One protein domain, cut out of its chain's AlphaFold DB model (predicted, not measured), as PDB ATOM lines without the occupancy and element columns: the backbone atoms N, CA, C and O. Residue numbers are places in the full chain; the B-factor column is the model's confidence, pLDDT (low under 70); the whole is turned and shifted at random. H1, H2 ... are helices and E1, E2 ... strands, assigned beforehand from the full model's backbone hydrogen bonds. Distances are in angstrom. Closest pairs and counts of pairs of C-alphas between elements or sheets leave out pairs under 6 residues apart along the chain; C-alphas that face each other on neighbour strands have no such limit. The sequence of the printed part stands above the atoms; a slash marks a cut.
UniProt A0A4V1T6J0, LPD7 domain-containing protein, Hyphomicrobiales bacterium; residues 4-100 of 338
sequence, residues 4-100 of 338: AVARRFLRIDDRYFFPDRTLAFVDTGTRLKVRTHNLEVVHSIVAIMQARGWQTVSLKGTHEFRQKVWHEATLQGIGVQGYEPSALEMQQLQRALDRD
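What this domain is: This is residues 4 to 100 of the 338 residues of the protein "LPD7 domain-containing protein" of Hyphomicrobiales bacterium (UniProt A0A4V1T6J0). The parts follow one another along one long axis: a small antiparallel sheet of four strands, E1 to E4, makes one end, H1 covers one face of it, H2 crosses H1 at a slant, and H3 makes the other end. The short parallel pair E5 and E6 sits beside H2, with E6 packed on it. The 97 printed residues hold three named helices and six named strands, in the order E1 E2 E3 E4 H1 E5 H2 E6 H3; the class is mixed, helices and strands. The whole is compact, with a radius of gyration of the C-alphas of 13.8 A, yet elongated, spanning 41 by 26 by 24 A.

How they stand to each other: Start at E1, residues 10 to 12, which forms a hairpin with E2, residues 15 to 17; N 10 and O 17 are 2.8 A apart. E2 forms a hairpin with E3, residues 23 to 27, where N 16 and O 25 are 2.9 A apart. E3 forms a hairpin with E4, residues 32 to 34, with N 33 and O 26 2.8 A apart. These four strands are a meander, each the antiparallel neighbour of the one before. Next comes H1, residues 39 to 51, on the sheet in two layers, a helix on one face, at a height over the sheet of 10.1 A. It lies over E3 and E4, along the strands, at 16 degrees to E3 on the local plane; the closest C-alphas of H1 and E3 are those of Val 41 and Ala 24, 6.4 A apart. E5, residues 56 to 58, H2, residues 63 to 75, and E6, residues 79 to 81, form a strand-helix-strand unit, two parallel neighbour strands with a helix between, its crossover right-handed; N 57 and O 79 are 2.9 A apart. The closest C-alphas of H2 and E6 are those of Trp 70 and Val 80, 5.8 A apart. With residues 68 to 73 alone, H2 touches H1 at a steep tilt of 46 degrees, the same way; their closest C-alphas are those of Ala 73 and Val 46, 5.8 A apart. H3, residues 87 to 100, touches H2 with residues 93 to 97 alone, at a shallow tilt of 32 degrees, the same way; the closest C-alphas are those of Leu 97 and Leu 75, 7.0 A apart. H1 and H3 are apart. In H1, H2 and H3 every O i to N i+4 pair is within hydrogen-bond range.

Where its parts are: Find C-alpha 10 at (-15.522, -39.680, 14.516), where E1 begins. E3, the longest strand by residues, measures 11.4 A. Find C-alpha 39 at (-12.059, -31.685, 29.616); from there H1 runs 18.2 A. H2 measures 18.3 A, and H3 runs 20.1 A to C-alpha 100 at (-18.420, -40.591, 46.338).

The domain as a whole: The two C-alphas farthest apart are those of Ile 12 and Ala 87, 41.3 A. The printed part has no cut, and each link between successive elements is tight. Look at the B-factor column: the mean pLDDT of the printed part is 71.6, and 39 residues are under 70, among them residues 81 to 100; H3 has a mean of 54.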
ATOM      1  N   ALA A   4     -19.050 -45.198  25.107       64.62
ATOM      2  CA  ALA A   4     -19.251 -43.767  25.337       64.62
ATOM      3  C   ALA A   4     -18.271 -42.885  24.541       64.62
ATOM      4  O   ALA A   4     -18.613 -41.773  24.143       64.62
ATOM      5  N   VAL A   5     -17.060 -43.382  24.271       72.19
ATOM      6  CA  VAL A   5     -16.052 -42.662  23.482       72.19
ATOM      7  C   VAL A   5     -16.272 -42.906  21.986       72.19
ATOM      8  O   VAL A   5     -16.188 -41.971  21.196       72.19
ATOM      9  N   ALA A   6     -16.643 -44.129  21.595       69.69
ATOM     10  CA  ALA A   6     -16.943 -44.472  20.202       69.69
ATOM     11  C   ALA A   6     -18.174 -43.731  19.641       69.69
ATOM     12  O   ALA A   6     -18.203 -43.407  18.460       69.69
ATOM     13  N   ARG A   7     -19.169 -43.416  20.483       72.88
ATOM     14  CA  ARG A   7     -20.347 -42.617  20.090       72.88
ATOM     15  C   ARG A   7     -20.063 -41.121  19.943       72.88
ATOM     16  O   ARG A   7     -20.856 -40.419  19.323       72.88
ATOM     17  N   ARG A   8     -18.979 -40.623  20.546       66.12
ATOM     18  CA  ARG A   8     -18.705 -39.183  20.672       66.12
ATOM     19  C   ARG A   8     -17.680 -38.657  19.673       66.12
ATOM     20  O   ARG A   8     -17.715 -37.475  19.346       66.12
ATOM     21  N   PHE A   9     -16.794 -39.519  19.184       77.75
ATOM     22  CA  PHE A   9     -15.751 -39.126  18.246       77.75
ATOM     23  C   PHE A   9     -15.878 -39.871  16.927       77.75
ATOM     24  O   PHE A   9     -16.052 -41.087  16.886       77.75
ATOM     25  N   LEU A  10     -15.716 -39.124  15.842       82.75
ATOM     26  CA  LEU A  10     -15.522 -39.680  14.516       82.75
ATOM     27  C   LEU A  10     -14.113 -40.271  14.463       82.75
ATOM     28  O   LEU A  10     -13.122 -39.551  14.602       82.75
ATOM     29  N   ARG A  11     -14.022 -41.589  14.294       84.38
ATOM     30  CA  ARG A  11     -12.745 -42.293  14.180       84.38
ATOM     31  C   ARG A  11     -12.344 -42.416  12.715       84.38
ATOM     32  O   ARG A  11     -13.091 -42.977  11.919       84.38
ATOM     33  N   ILE A  12     -11.141 -41.953  12.396       84.56
ATOM     34  CA  ILE A  12     -10.470 -42.206  11.119       84.56
ATOM     35  C   ILE A  12      -9.080 -42.736  11.474       84.56
ATOM     36  O   ILE A  12      -8.271 -42.012  12.051       84.56
ATOM     37  N   ASP A  13      -8.838 -44.017  11.196       84.88
ATOM     38  CA  ASP A  13      -7.621 -44.746  11.573       84.88
ATOM     39  C   ASP A  13      -7.308 -44.694  13.086       84.88
ATOM     40  O   ASP A  13      -8.053 -45.249  13.910       84.88
ATOM     41  N   ASP A  14      -6.193 -44.050  13.444       85.75
ATOM     42  CA  ASP A  14      -5.695 -43.819  14.801       85.75
ATOM     43  C   ASP A  14      -6.110 -42.446  15.359       85.75
ATOM     44  O   ASP A  14      -5.756 -42.093  16.485       85.75
ATOM     45  N   ARG A  15      -6.874 -41.657  14.594       87.50
ATOM     46  CA  ARG A  15      -7.264 -40.288  14.941       87.50
ATOM     47  C   ARG A  15      -8.744 -40.201  15.282       87.50
ATOM     48  O   ARG A  15      -9.605 -40.737  14.585       87.50
ATOM     49  N   TYR A  16      -9.023 -39.460  16.344       82.88
ATOM     50  CA  TYR A  16     -10.363 -39.217  16.852       82.88
ATOM     51  C   TYR A  16     -10.683 -37.746  16.691       82.88
ATOM     52  O   TYR A  16      -9.943 -36.883  17.169       82.88
ATOM     53  N   PHE A  17     -11.780 -37.471  16.000       77.31
ATOM     54  CA  PHE A  17     -12.246 -36.131  15.690       77.31
ATOM     55  C   PHE A  17     -13.575 -35.861  16.379       77.31
ATOM     56  O   PHE A  17     -14.397 -36.759  16.560       77.31
ATOM     57  N   PHE A  18     -13.799 -34.611  16.745       75.81
ATOM     58  CA  PHE A  18     -15.115 -34.129  17.140       75.81
ATOM     59  C   PHE A  18     -16.085 -34.139  15.939       75.81
ATOM     60  O   PHE A  18     -15.646 -34.246  14.788       75.81
ATOM     61  N   PRO A  19     -17.407 -34.009  16.169       73.38
ATOM     62  CA  PRO A  19     -18.397 -33.932  15.088       73.38
ATOM     63  C   PRO A  19     -18.149 -32.797  14.078       73.38
ATOM     64  O   PRO A  19     -18.522 -32.914  12.914       73.38
ATOM     65  N   ASP A  20     -17.474 -31.726  14.502       73.50
ATOM     66  CA  ASP A  20     -17.046 -30.590  13.674       73.50
ATOM     67  C   ASP A  20     -15.773 -30.870  12.839       73.50
ATOM     68  O   ASP A  20     -15.294 -29.988  12.129       73.50
ATOM     69  N   ARG A  21     -15.237 -32.100  12.899       75.69
ATOM     70  CA  ARG A  21     -13.987 -32.567  12.266       75.69
ATOM     71  C   ARG A  21     -12.698 -31.991  12.862       75.69
ATOM     72  O   ARG A  21     -11.625 -32.186  12.288       75.69
ATOM     73  N   THR A  22     -12.754 -31.361  14.032       77.06
ATOM     74  CA  THR A  22     -11.557 -30.940  14.772       77.06
ATOM     75  C   THR A  22     -10.877 -32.149  15.418       77.06
ATOM     76  O   THR A  22     -11.539 -33.009  15.999       77.06
ATOM     77  N   LEU A  23      -9.543 -32.242  15.343       78.75
ATOM     78  CA  LEU A  23      -8.791 -33.345  15.956       78.75
ATOM     79  C   LEU A  23      -8.880 -33.274  17.489       78.75
ATOM     80  O   LEU A  23      -8.380 -32.332  18.100       78.75
ATOM     81  N   ALA A  24      -9.458 -34.304  18.104       78.25
ATOM     82  CA  ALA A  24      -9.572 -34.431  19.551       78.25
ATOM     83  C   ALA A  24      -8.309 -35.069  20.148       78.25
ATOM     84  O   ALA A  24      -7.597 -34.451  20.942       78.25
ATOM     85  N   PHE A  25      -7.995 -36.298  19.736       86.25
ATOM     86  CA  PHE A  25      -6.813 -37.030  20.188       86.25
ATOM     87  C   PHE A  25      -6.407 -38.103  19.177       86.25
ATOM     88  O   PHE A  25      -7.168 -38.474  18.285       86.25
ATOM     89  N   VAL A  26      -5.177 -38.592  19.307       86.69
ATOM     90  CA  VAL A  26      -4.645 -39.710  18.525       86.69
ATOM     91  C   VAL A  26      -4.355 -40.858  19.479       86.69
ATOM     92  O   VAL A  26      -3.702 -40.658  20.505       86.69
ATOM     93  N   ASP A  27      -4.832 -42.047  19.146       86.81
ATOM     94  CA  ASP A  27      -4.678 -43.254  19.946       86.81
ATOM     95  C   ASP A  27      -3.930 -44.319  19.154       86.81
ATOM     96  O   ASP A  27      -4.469 -44.941  18.242       86.81
ATOM     97  N   THR A  28      -2.678 -44.557  19.546       81.81
ATOM     98  CA  THR A  28      -1.828 -45.588  18.940       81.81
ATOM     99  C   THR A  28      -1.913 -46.920  19.693       81.81
ATOM    100  O   THR A  28      -1.025 -47.760  19.567       81.81
ATOM    101  N   GLY A  29      -2.912 -47.098  20.566       75.31
ATOM    102  CA  GLY A  29      -3.098 -48.278  21.414       75.31
ATOM    103  C   GLY A  29      -2.235 -48.264  22.677       75.31
ATOM    104  O   GLY A  29      -2.743 -48.448  23.779       75.31
ATOM    105  N   THR A  30      -0.936 -47.989  22.536       77.81
ATOM    106  CA  THR A  30       0.023 -47.908  23.657       77.81
ATOM    107  C   THR A  30       0.264 -46.487  24.158       77.81
ATOM    108  O   THR A  30       0.844 -46.295  25.225       77.81
ATOM    109  N   ARG A  31      -0.150 -45.469  23.393       82.69
ATOM    110  CA  ARG A  31       0.016 -44.051  23.734       82.69
ATOM    111  C   ARG A  31      -1.196 -43.255  23.265       82.69
ATOM    112  O   ARG A  31      -1.706 -43.479  22.171       82.69
ATOM    113  N   LEU A  32      -1.602 -42.288  24.083       85.06
ATOM    114  CA  LEU A  32      -2.650 -41.321  23.766       85.06
ATOM    115  C   LEU A  32      -1.995 -39.946  23.613       85.06
ATOM    116  O   LEU A  32      -1.358 -39.447  24.540       85.06
ATOM    117  N   LYS A  33      -2.095 -39.356  22.421       85.31
ATOM    118  CA  LYS A  33      -1.581 -38.014  22.128       85.31
ATOM    119  C   LYS A  33      -2.736 -37.031  22.071       85.31
ATOM    120  O   LYS A  33      -3.659 -37.190  21.276       85.31
ATOM    121  N   VAL A  34      -2.629 -35.979  22.868       82.69
ATOM    122  CA  VAL A  34      -3.655 -34.945  23.011       82.69
ATOM    123  C   VAL A  34      -3.051 -33.607  22.651       82.69
ATOM    124  O   VAL A  34      -1.932 -33.306  23.059       82.69
ATOM    125  N   ARG A  35      -3.780 -32.808  21.874       72.38
ATOM    126  CA  ARG A  35      -3.364 -31.445  21.507       72.38
ATOM    127  C   ARG A  35      -4.296 -30.367  22.059       72.38
ATOM    128  O   ARG A  35      -4.117 -29.199  21.746       72.38
ATOM    129  N   THR A  36      -5.273 -30.762  22.870       67.19
ATOM    130  CA  THR A  36      -6.289 -29.888  23.449       67.19
ATOM    131  C   THR A  36      -6.359 -30.059  24.962       67.19
ATOM    132  O   THR A  36      -6.137 -31.148  25.491       67.19
ATOM    133  N   HIS A  37      -6.693 -28.975  25.655       62.88
ATOM    134  CA  HIS A  37      -6.955 -28.947  27.096       62.88
ATOM    135  C   HIS A  37      -8.450 -29.099  27.417       62.88
ATOM    136  O   HIS A  37      -8.865 -28.831  28.550       62.88
ATOM    137  N   ASN A  38      -9.258 -29.497  26.423       68.62
ATOM    138  CA  ASN A  38     -10.684 -29.766  26.575       68.62
ATOM    139  C   ASN A  38     -10.905 -30.942  27.548       68.62
ATOM    140  O   ASN A  38     -10.405 -32.048  27.330       68.62
ATOM    141  N   LEU A  39     -11.687 -30.693  28.604       64.81
ATOM    142  CA  LEU A  39     -12.059 -31.685  29.616       64.81
ATOM    143  C   LEU A  39     -12.749 -32.909  29.017       64.81
ATOM    144  O   LEU A  39     -12.527 -34.020  29.481       64.81
ATOM    145  N   GLU A  40     -13.522 -32.739  27.945       66.12
ATOM    146  CA  GLU A  40     -14.162 -33.866  27.273       66.12
ATOM    147  C   GLU A  40     -13.143 -34.881  26.755       66.12
ATOM    148  O   GLU A  40     -13.354 -36.090  26.862       66.12
ATOM    149  N   VAL A  41     -12.018 -34.395  26.229       78.25
ATOM    150  CA  VAL A  41     -10.940 -35.253  25.736       78.25
ATOM    151  C   VAL A  41     -10.194 -35.896  26.897       78.25
ATOM    152  O   VAL A  41      -9.875 -37.078  26.816       78.25
ATOM    153  N   VAL A  42      -9.987 -35.164  27.995       75.31
ATOM    154  CA  VAL A  42      -9.394 -35.707  29.229       75.31
ATOM    155  C   VAL A  42     -10.246 -36.852  29.788       75.31
ATOM    156  O   VAL A  42      -9.717 -37.946  29.969       75.31
ATOM    157  N   HIS A  43     -11.561 -36.661  29.950       68.88
ATOM    158  CA  HIS A  43     -12.471 -37.707  30.442       68.88
ATOM    159  C   HIS A  43     -12.478 -38.926  29.513       68.88
ATOM    160  O   HIS A  43     -12.440 -40.069  29.959       68.88
ATOM    161  N   SER A  44     -12.488 -38.707  28.193       76.19
ATOM    162  CA  SER A  44     -12.460 -39.811  27.230       76.19
ATOM    163  C   SER A  44     -11.157 -40.592  27.239       76.19
ATOM    164  O   SER A  44     -11.173 -41.804  27.047       76.19
ATOM    165  N   ILE A  45     -10.039 -39.927  27.497       82.81
ATOM    166  CA  ILE A  45      -8.736 -40.570  27.619       82.81
ATOM    167  C   ILE A  45      -8.656 -41.385  28.902       82.81
ATOM    168  O   ILE A  45      -8.250 -42.540  28.832       82.81
ATOM    169  N   VAL A  46      -9.120 -40.850  30.031       79.12
ATOM    170  CA  VAL A  46      -9.189 -41.594  31.299       79.12
ATOM    171  C   VAL A  46     -10.124 -42.804  31.176       79.12
ATOM    172  O   VAL A  46      -9.749 -43.905  31.573       79.12
ATOM    173  N   ALA A  47     -11.271 -42.664  30.507       77.38
ATOM    174  CA  ALA A  47     -12.160 -43.790  30.217       77.38
ATOM    175  C   ALA A  47     -11.495 -44.862  29.328       77.38
ATOM    176  O   ALA A  47     -11.696 -46.060  29.533       77.38
ATOM    177  N   ILE A  48     -10.675 -44.460  28.345       80.88
ATOM    178  CA  ILE A  48      -9.878 -45.404  27.544       80.88
ATOM    179  C   ILE A  48      -8.827 -46.104  28.418       80.88
ATOM    180  O   ILE A  48      -8.642 -47.311  28.269       80.88
ATOM    181  N   MET A  49      -8.153 -45.380  29.318       82.00
ATOM    182  CA  MET A  49      -7.161 -45.940  30.246       82.00
ATOM    183  C   MET A  49      -7.794 -46.990  31.167       82.00
ATOM    184  O   MET A  49      -7.272 -48.099  31.279       82.00
ATOM    185  N   GLN A  50      -8.955 -46.680  31.747       75.75
ATOM    186  CA  GLN A  50      -9.707 -47.583  32.619       75.75
ATOM    187  C   GLN A  50     -10.164 -48.843  31.872       75.75
ATOM    188  O   GLN A  50      -9.912 -49.957  32.323       75.75
ATOM    189  N   ALA A  51     -10.758 -48.691  30.683       77.38
ATOM    190  CA  ALA A  51     -11.188 -49.831  29.870       77.38
ATOM    191  C   ALA A  51     -10.023 -50.705  29.374       77.38
ATOM    192  O   ALA A  51     -10.239 -51.842  28.958       77.38
ATOM    193  N   ARG A  52      -8.793 -50.180  29.393       76.81
ATOM    194  CA  ARG A  52      -7.557 -50.919  29.094       76.81
ATOM    195  C   ARG A  52      -6.861 -51.468  30.341       76.81
ATOM    196  O   ARG A  52      -5.814 -52.093  30.201       76.81
ATOM    197  N   GLY A  53      -7.404 -51.229  31.535       73.81
ATOM    198  CA  GLY A  53      -6.813 -51.671  32.797       73.81
ATOM    199  C   GLY A  53      -5.484 -50.990  33.132       73.81
ATOM    200  O   GLY A  53      -4.649 -51.577  33.816       73.81
ATOM    201  N   TRP A  54      -5.237 -49.777  32.633       78.50
ATOM    202  CA  TRP A  54      -4.016 -49.046  32.962       78.50
ATOM    203  C   TRP A  54      -4.076 -48.567  34.410       78.50
ATOM    204  O   TRP A  54      -4.877 -47.701  34.739       78.50
ATOM    205  N   GLN A  55      -3.209 -49.113  35.264       66.06
ATOM    206  CA  GLN A  55      -3.142 -48.727  36.678       66.06
ATOM    207  C   GLN A  55      -2.119 -47.630  36.963       66.06
ATOM    208  O   GLN A  55      -2.206 -46.950  37.980       66.06
ATOM    209  N   THR A  56      -1.129 -47.447  36.088       71.31
ATOM    210  CA  THR A  56      -0.138 -46.379  36.225       71.31
ATOM    211  C   THR A  56       0.201 -45.789  34.867       71.31
ATOM    212  O   THR A  56       0.515 -46.522  33.929       71.31
ATOM    213  N   VAL A  57       0.150 -44.462  34.757       76.69
ATOM    214  CA  VAL A  57       0.435 -43.735  33.514       76.69
ATOM    215  C   VAL A  57       1.468 -42.634  33.745       76.69
ATOM    216  O   VAL A  57       1.432 -41.927  34.749       76.69
ATOM    217  N   SER A  58       2.398 -42.471  32.803       76.31
ATOM    218  CA  SER A  58       3.362 -41.365  32.810       76.31
ATOM    219  C   SER A  58       2.858 -40.236  31.917       76.31
ATOM    220  O   SER A  58       2.608 -40.448  30.726       76.31
ATOM    221  N   LEU A  59       2.711 -39.035  32.480       83.00
ATOM    222  CA  LEU A  59       2.214 -37.871  31.750       83.00
ATOM    223  C   LEU A  59       3.346 -36.938  31.326       83.00
ATOM    224  O   LEU A  59       4.224 -36.579  32.106       83.00
ATOM    225  N   LYS A  60       3.272 -36.475  30.078       74.38
ATOM    226  CA  LYS A  60       4.129 -35.421  29.523       74.38
ATOM    227  C   LYS A  60       3.244 -34.386  28.839       74.38
ATOM    228  O   LYS A  60       2.302 -34.751  28.145       74.38
ATOM    229  N   GLY A  61       3.536 -33.104  29.032       76.19
ATOM    230  CA  GLY A  61       2.713 -32.012  28.505       76.19
ATOM    231  C   GLY A  61       2.750 -30.780  29.399       76.19
ATOM    232  O   GLY A  61       3.617 -30.677  30.263       76.19
ATOM    233  N   THR A  62       1.814 -29.854  29.201       72.19
ATOM    234  CA  THR A  62       1.707 -28.624  30.003       72.19
ATOM    235  C   THR A  62       1.233 -28.913  31.430       72.19
ATOM    236  O   THR A  62       0.601 -29.939  31.678       72.19
ATOM    237  N   HIS A  63       1.518 -28.003  32.368       68.56
ATOM    238  CA  HIS A  63       1.113 -28.141  33.773       68.56
ATOM    239  C   HIS A  63      -0.398 -28.370  33.921       68.56
ATOM    240  O   HIS A  63      -0.799 -29.367  34.505       68.56
ATOM    241  N   GLU A  64      -1.227 -27.525  33.297       69.38
ATOM    242  CA  GLU A  64      -2.692 -27.669  33.320       69.38
ATOM    243  C   GLU A  64      -3.183 -29.021  32.794       69.38
ATOM    244  O   GLU A  64      -4.160 -29.573  33.294       69.38
ATOM    245  N   PHE A  65      -2.534 -29.559  31.758       73.94
ATOM    246  CA  PHE A  65      -2.919 -30.853  31.204       73.94
ATOM    247  C   PHE A  65      -2.575 -31.980  32.181       73.94
ATOM    248  O   PHE A  65      -3.411 -32.842  32.440       73.94
ATOM    249  N   ARG A  66      -1.368 -31.945  32.764       78.94
ATOM    250  CA  ARG A  66      -0.949 -32.926  33.775       78.94
ATOM    251  C   ARG A  66      -1.849 -32.871  35.008       78.94
ATOM    252  O   ARG A  66      -2.262 -33.922  35.470       78.94
ATOM    253  N   GLN A  67      -2.212 -31.672  35.457       70.56
ATOM    254  CA  GLN A  67      -3.127 -31.436  36.571       70.56
ATOM    255  C   GLN A  67      -4.519 -32.029  36.319       70.56
ATOM    256  O   GLN A  67      -5.012 -32.811  37.128       70.56
ATOM    257  N   LYS A  68      -5.144 -31.702  35.179       73.12
ATOM    258  CA  LYS A  68      -6.494 -32.186  34.835       73.12
ATOM    259  C   LYS A  68      -6.539 -33.704  34.684       73.12
ATOM    260  O   LYS A  68      -7.453 -34.339  35.197       73.12
ATOM    261  N   VAL A  69      -5.551 -34.287  34.001       78.94
ATOM    262  CA  VAL A  69      -5.481 -35.744  33.825       78.94
ATOM    263  C   VAL A  69      -5.147 -36.433  35.145       78.94
ATOM    264  O   VAL A  69      -5.728 -37.473  35.415       78.94
ATOM    265  N   TRP A  70      -4.274 -35.866  35.987       80.38
ATOM    266  CA  TRP A  70      -4.002 -36.388  37.329       80.38
ATOM    267  C   TRP A  70      -5.266 -36.421  38.186       80.38
ATOM    268  O   TRP A  70      -5.576 -37.466  38.748       80.38
ATOM    269  N   HIS A  71      -6.019 -35.322  38.243       69.56
ATOM    270  CA  HIS A  71      -7.238 -35.245  39.046       69.56
ATOM    271  C   HIS A  71      -8.268 -36.292  38.600       69.56
ATOM    272  O   HIS A  71      -8.726 -37.097  39.407       69.56
ATOM    273  N   GLU A  72      -8.555 -36.335  37.298       69.75
ATOM    274  CA  GLU A  72      -9.557 -37.235  36.723       69.75
ATOM    275  C   GLU A  72      -9.137 -38.713  36.807       69.75
ATOM    276  O   GLU A  72      -9.932 -39.576  37.167       69.75
ATOM    277  N   ALA A  73      -7.868 -39.020  36.523       70.50
ATOM    278  CA  ALA A  73      -7.334 -40.375  36.624       70.50
ATOM    279  C   ALA A  73      -7.312 -40.871  38.077       70.50
ATOM    280  O   ALA A  73      -7.680 -42.017  38.329       70.50
ATOM    281  N   THR A  74      -6.949 -40.011  39.034       69.12
ATOM    282  CA  THR A  74      -6.876 -40.384  40.455       69.12
ATOM    283  C   THR A  74      -8.259 -40.652  41.043       69.12
ATOM    284  O   THR A  74      -8.417 -41.607  41.800       69.12
ATOM    285  N   LEU A  75      -9.280 -39.881  40.645       63.56
ATOM    286  CA  LEU A  75     -10.677 -40.167  40.998       63.56
ATOM    287  C   LEU A  75     -11.135 -41.547  40.507       63.56
ATOM    288  O   LEU A  75     -11.944 -42.195  41.158       63.56
ATOM    289  N   GLN A  76     -10.586 -42.010  39.385       62.69
ATOM    290  CA  GLN A  76     -10.866 -43.324  38.801       62.69
ATOM    291  C   GLN A  76      -9.874 -44.412  39.257       62.69
ATOM    292  O   GLN A  76      -9.839 -45.500  38.679       62.69
ATOM    293  N   GLY A  77      -9.049 -44.131  40.275       60.06
ATOM    294  CA  GLY A  77      -8.098 -45.085  40.853       60.06
ATOM    295  C   GLY A  77      -6.866 -45.382  39.989       60.06
ATOM    296  O   GLY A  77      -6.179 -46.376  40.220       60.06
ATOM    297  N   ILE A  78      -6.572 -44.548  38.992       70.94
ATOM    298  CA  ILE A  78      -5.410 -44.685  38.109       70.94
ATOM    299  C   ILE A  78      -4.264 -43.826  38.650       70.94
ATOM    300  O   ILE A  78      -4.373 -42.604  38.756       70.94
ATOM    301  N   GLY A  79      -3.127 -44.456  38.950       66.81
ATOM    302  CA  GLY A  79      -1.919 -43.771  39.398       66.81
ATOM    303  C   GLY A  79      -1.271 -42.955  38.279       66.81
ATOM    304  O   GLY A  79      -1.088 -43.428  37.157       66.81
ATOM    305  N   VAL A  80      -0.873 -41.722  38.580       75.25
ATOM    306  CA  VAL A  80      -0.264 -40.812  37.603       75.25
ATOM    307  C   VAL A  80       1.132 -40.402  38.056       75.25
ATOM    308  O   VAL A  80       1.308 -39.856  39.139       75.25
ATOM    309  N   GLN A  81       2.130 -40.633  37.202       66.12
ATOM    310  CA  GLN A  81       3.524 -40.243  37.424       66.12
ATOM    311  C   GLN A  81       3.887 -39.018  36.568       66.12
ATOM    312  O   GLN A  81       3.580 -38.971  35.372       66.12
ATOM    313  N   GLY A  82       4.580 -38.039  37.165       62.88
ATOM    314  CA  GLY A  82       5.012 -36.799  36.493       62.88
ATOM    315  C   GLY A  82       4.176 -35.551  36.812       62.88
ATOM    316  O   GLY A  82       4.338 -34.519  36.155       62.88
ATOM    317  N   TYR A  83       3.291 -35.629  37.810       68.06
ATOM    318  CA  TYR A  83       2.593 -34.487  38.403       68.06
ATOM    319  C   TYR A  83       2.697 -34.574  39.926       68.06
ATOM    320  O   TYR A  83       2.437 -35.636  40.486       68.06
ATOM    321  N   GLU A  84       3.096 -33.481  40.570       63.91
ATOM    322  CA  GLU A  84       3.209 -33.389  42.025       63.91
ATOM    323  C   GLU A  84       2.079 -32.475  42.528       63.91
ATOM    324  O   GLU A  84       2.133 -31.266  42.294       63.91
ATOM    325  N   PRO A  85       1.005 -33.038  43.109       60.66
ATOM    326  CA  PRO A  85      -0.161 -32.269  43.520       60.66
ATOM    327  C   PRO A  85       0.133 -31.422  44.761       60.66
ATOM    328  O   PRO A  85       0.807 -31.854  45.695       60.66
ATOM    329  N   SER A  86      -0.429 -30.217  44.805       51.88
ATOM    330  CA  SER A  86      -0.348 -29.341  45.973       51.88
ATOM    331  C   SER A  86      -1.267 -29.805  47.114       51.88
ATOM    332  O   SER A  86      -2.246 -30.527  46.912       51.88
ATOM    333  N   ALA A  87      -1.000 -29.336  48.339       42.88
ATOM    334  CA  ALA A  87      -1.814 -29.653  49.520       42.88
ATOM    335  C   ALA A  87      -3.300 -29.276  49.363       42.88
ATOM    336  O   ALA A  87      -4.181 -29.994  49.839       42.88
ATOM    337  N   LEU A  88      -3.583 -28.183  48.650       50.53
ATOM    338  CA  LEU A  88      -4.946 -27.740  48.361       50.53
ATOM    339  C   LEU A  88      -5.670 -28.713  47.417       50.53
ATOM    340  O   LEU A  88      -6.843 -29.022  47.617       50.53
ATOM    341  N   GLU A  89      -4.970 -29.226  46.410       49.31
ATOM    342  CA  GLU A  89      -5.528 -30.171  45.437       49.31
ATOM    343  C   GLU A  89      -5.756 -31.551  46.050       49.31
ATOM    344  O   GLU A  89      -6.778 -32.181  45.778       49.31
ATOM    345  N   MET A  90      -4.862 -31.991  46.941       47.78
ATOM    346  CA  MET A  90      -5.064 -33.207  47.731       47.78
ATOM    347  C   MET A  90      -6.321 -33.104  48.605       47.78
ATOM    348  O   MET A  90      -7.099 -34.050  48.676       47.78
ATOM    349  N   GLN A  91      -6.586 -31.937  49.206       58.00
ATOM    350  CA  GLN A  91      -7.803 -31.715  49.991       58.00
ATOM    351  C   GLN A  91      -9.075 -31.723  49.126       58.00
ATOM    352  O   GLN A  91     -10.117 -32.224  49.553       58.00
ATOM    353  N   GLN A  92      -9.013 -31.168  47.912       58.09
ATOM    354  CA  GLN A  92     -10.134 -31.191  46.968       58.09
ATOM    355  C   GLN A  92     -10.436 -32.612  46.479       58.09
ATOM    356  O   GLN A  92     -11.603 -32.999  46.439       58.09
ATOM    357  N   LEU A  93      -9.397 -33.393  46.176       52.91
ATOM    358  CA  LEU A  93      -9.517 -34.805  45.820       52.91
ATOM    359  C   LEU A  93     -10.112 -35.620  46.975       52.91
ATOM    360  O   LEU A  93     -11.061 -36.367  46.756       52.91
ATOM    361  N   GLN A  94      -9.630 -35.421  48.207       56.09
ATOM    362  CA  GLN A  94     -10.148 -36.122  49.384       56.09
ATOM    363  C   GLN A  94     -11.645 -35.863  49.575       56.09
ATOM    364  O   GLN A  94     -12.421 -36.797  49.720       56.09
ATOM    365  N   ARG A  95     -12.084 -34.604  49.465       62.78
ATOM    366  CA  ARG A  95     -13.514 -34.260  49.552       62.78
ATOM    367  C   ARG A  95     -14.352 -34.881  48.437       62.78
ATOM    368  O   ARG A  95     -15.524 -35.177  48.659       62.78
ATOM    369  N   ALA A  96     -13.793 -35.015  47.238       58.22
ATOM    370  CA  ALA A  96     -14.477 -35.654  46.122       58.22
ATOM    371  C   ALA A  96     -14.633 -37.166  46.359       58.22
ATOM    372  O   ALA A  96     -15.727 -37.689  46.162       58.22
ATOM    373  N   LEU A  97     -13.592 -37.827  46.875       52.91
ATOM    374  CA  LEU A  97     -13.621 -39.241  47.259       52.91
ATOM    375  C   LEU A  97     -14.571 -39.504  48.437       52.91
ATOM    376  O   LEU A  97     -15.390 -40.413  48.363       52.91
ATOM    377  N   ASP A  98     -14.534 -38.672  49.482       58.97
ATOM    378  CA  ASP A  98     -15.427 -38.793  50.644       58.97
ATOM    379  C   ASP A  98     -16.901 -38.636  50.229       58.97
ATOM    380  O   ASP A  98     -17.790 -39.295  50.767       58.97
ATOM    381  N   ARG A  99     -17.177 -37.771  49.244       58.66
ATOM    382  CA  ARG A  99     -18.523 -37.575  48.696       58.66
ATOM    383  C   ARG A  99     -18.999 -38.786  47.900       58.66
ATOM    384  O   ARG A  99     -20.165 -39.148  48.019       58.66
ATOM    385  N   ASP A 100     -18.123 -39.379  47.102       53.34
ATOM    386  CA  ASP A 100     -18.420 -40.591  46.338       53.34
ATOM    387  C   ASP A 100     -18.676 -41.782  47.281       53.34
ATOM    388  O   ASP A 100     -19.707 -42.450  47.195       53.34
TER     389      ASP A 100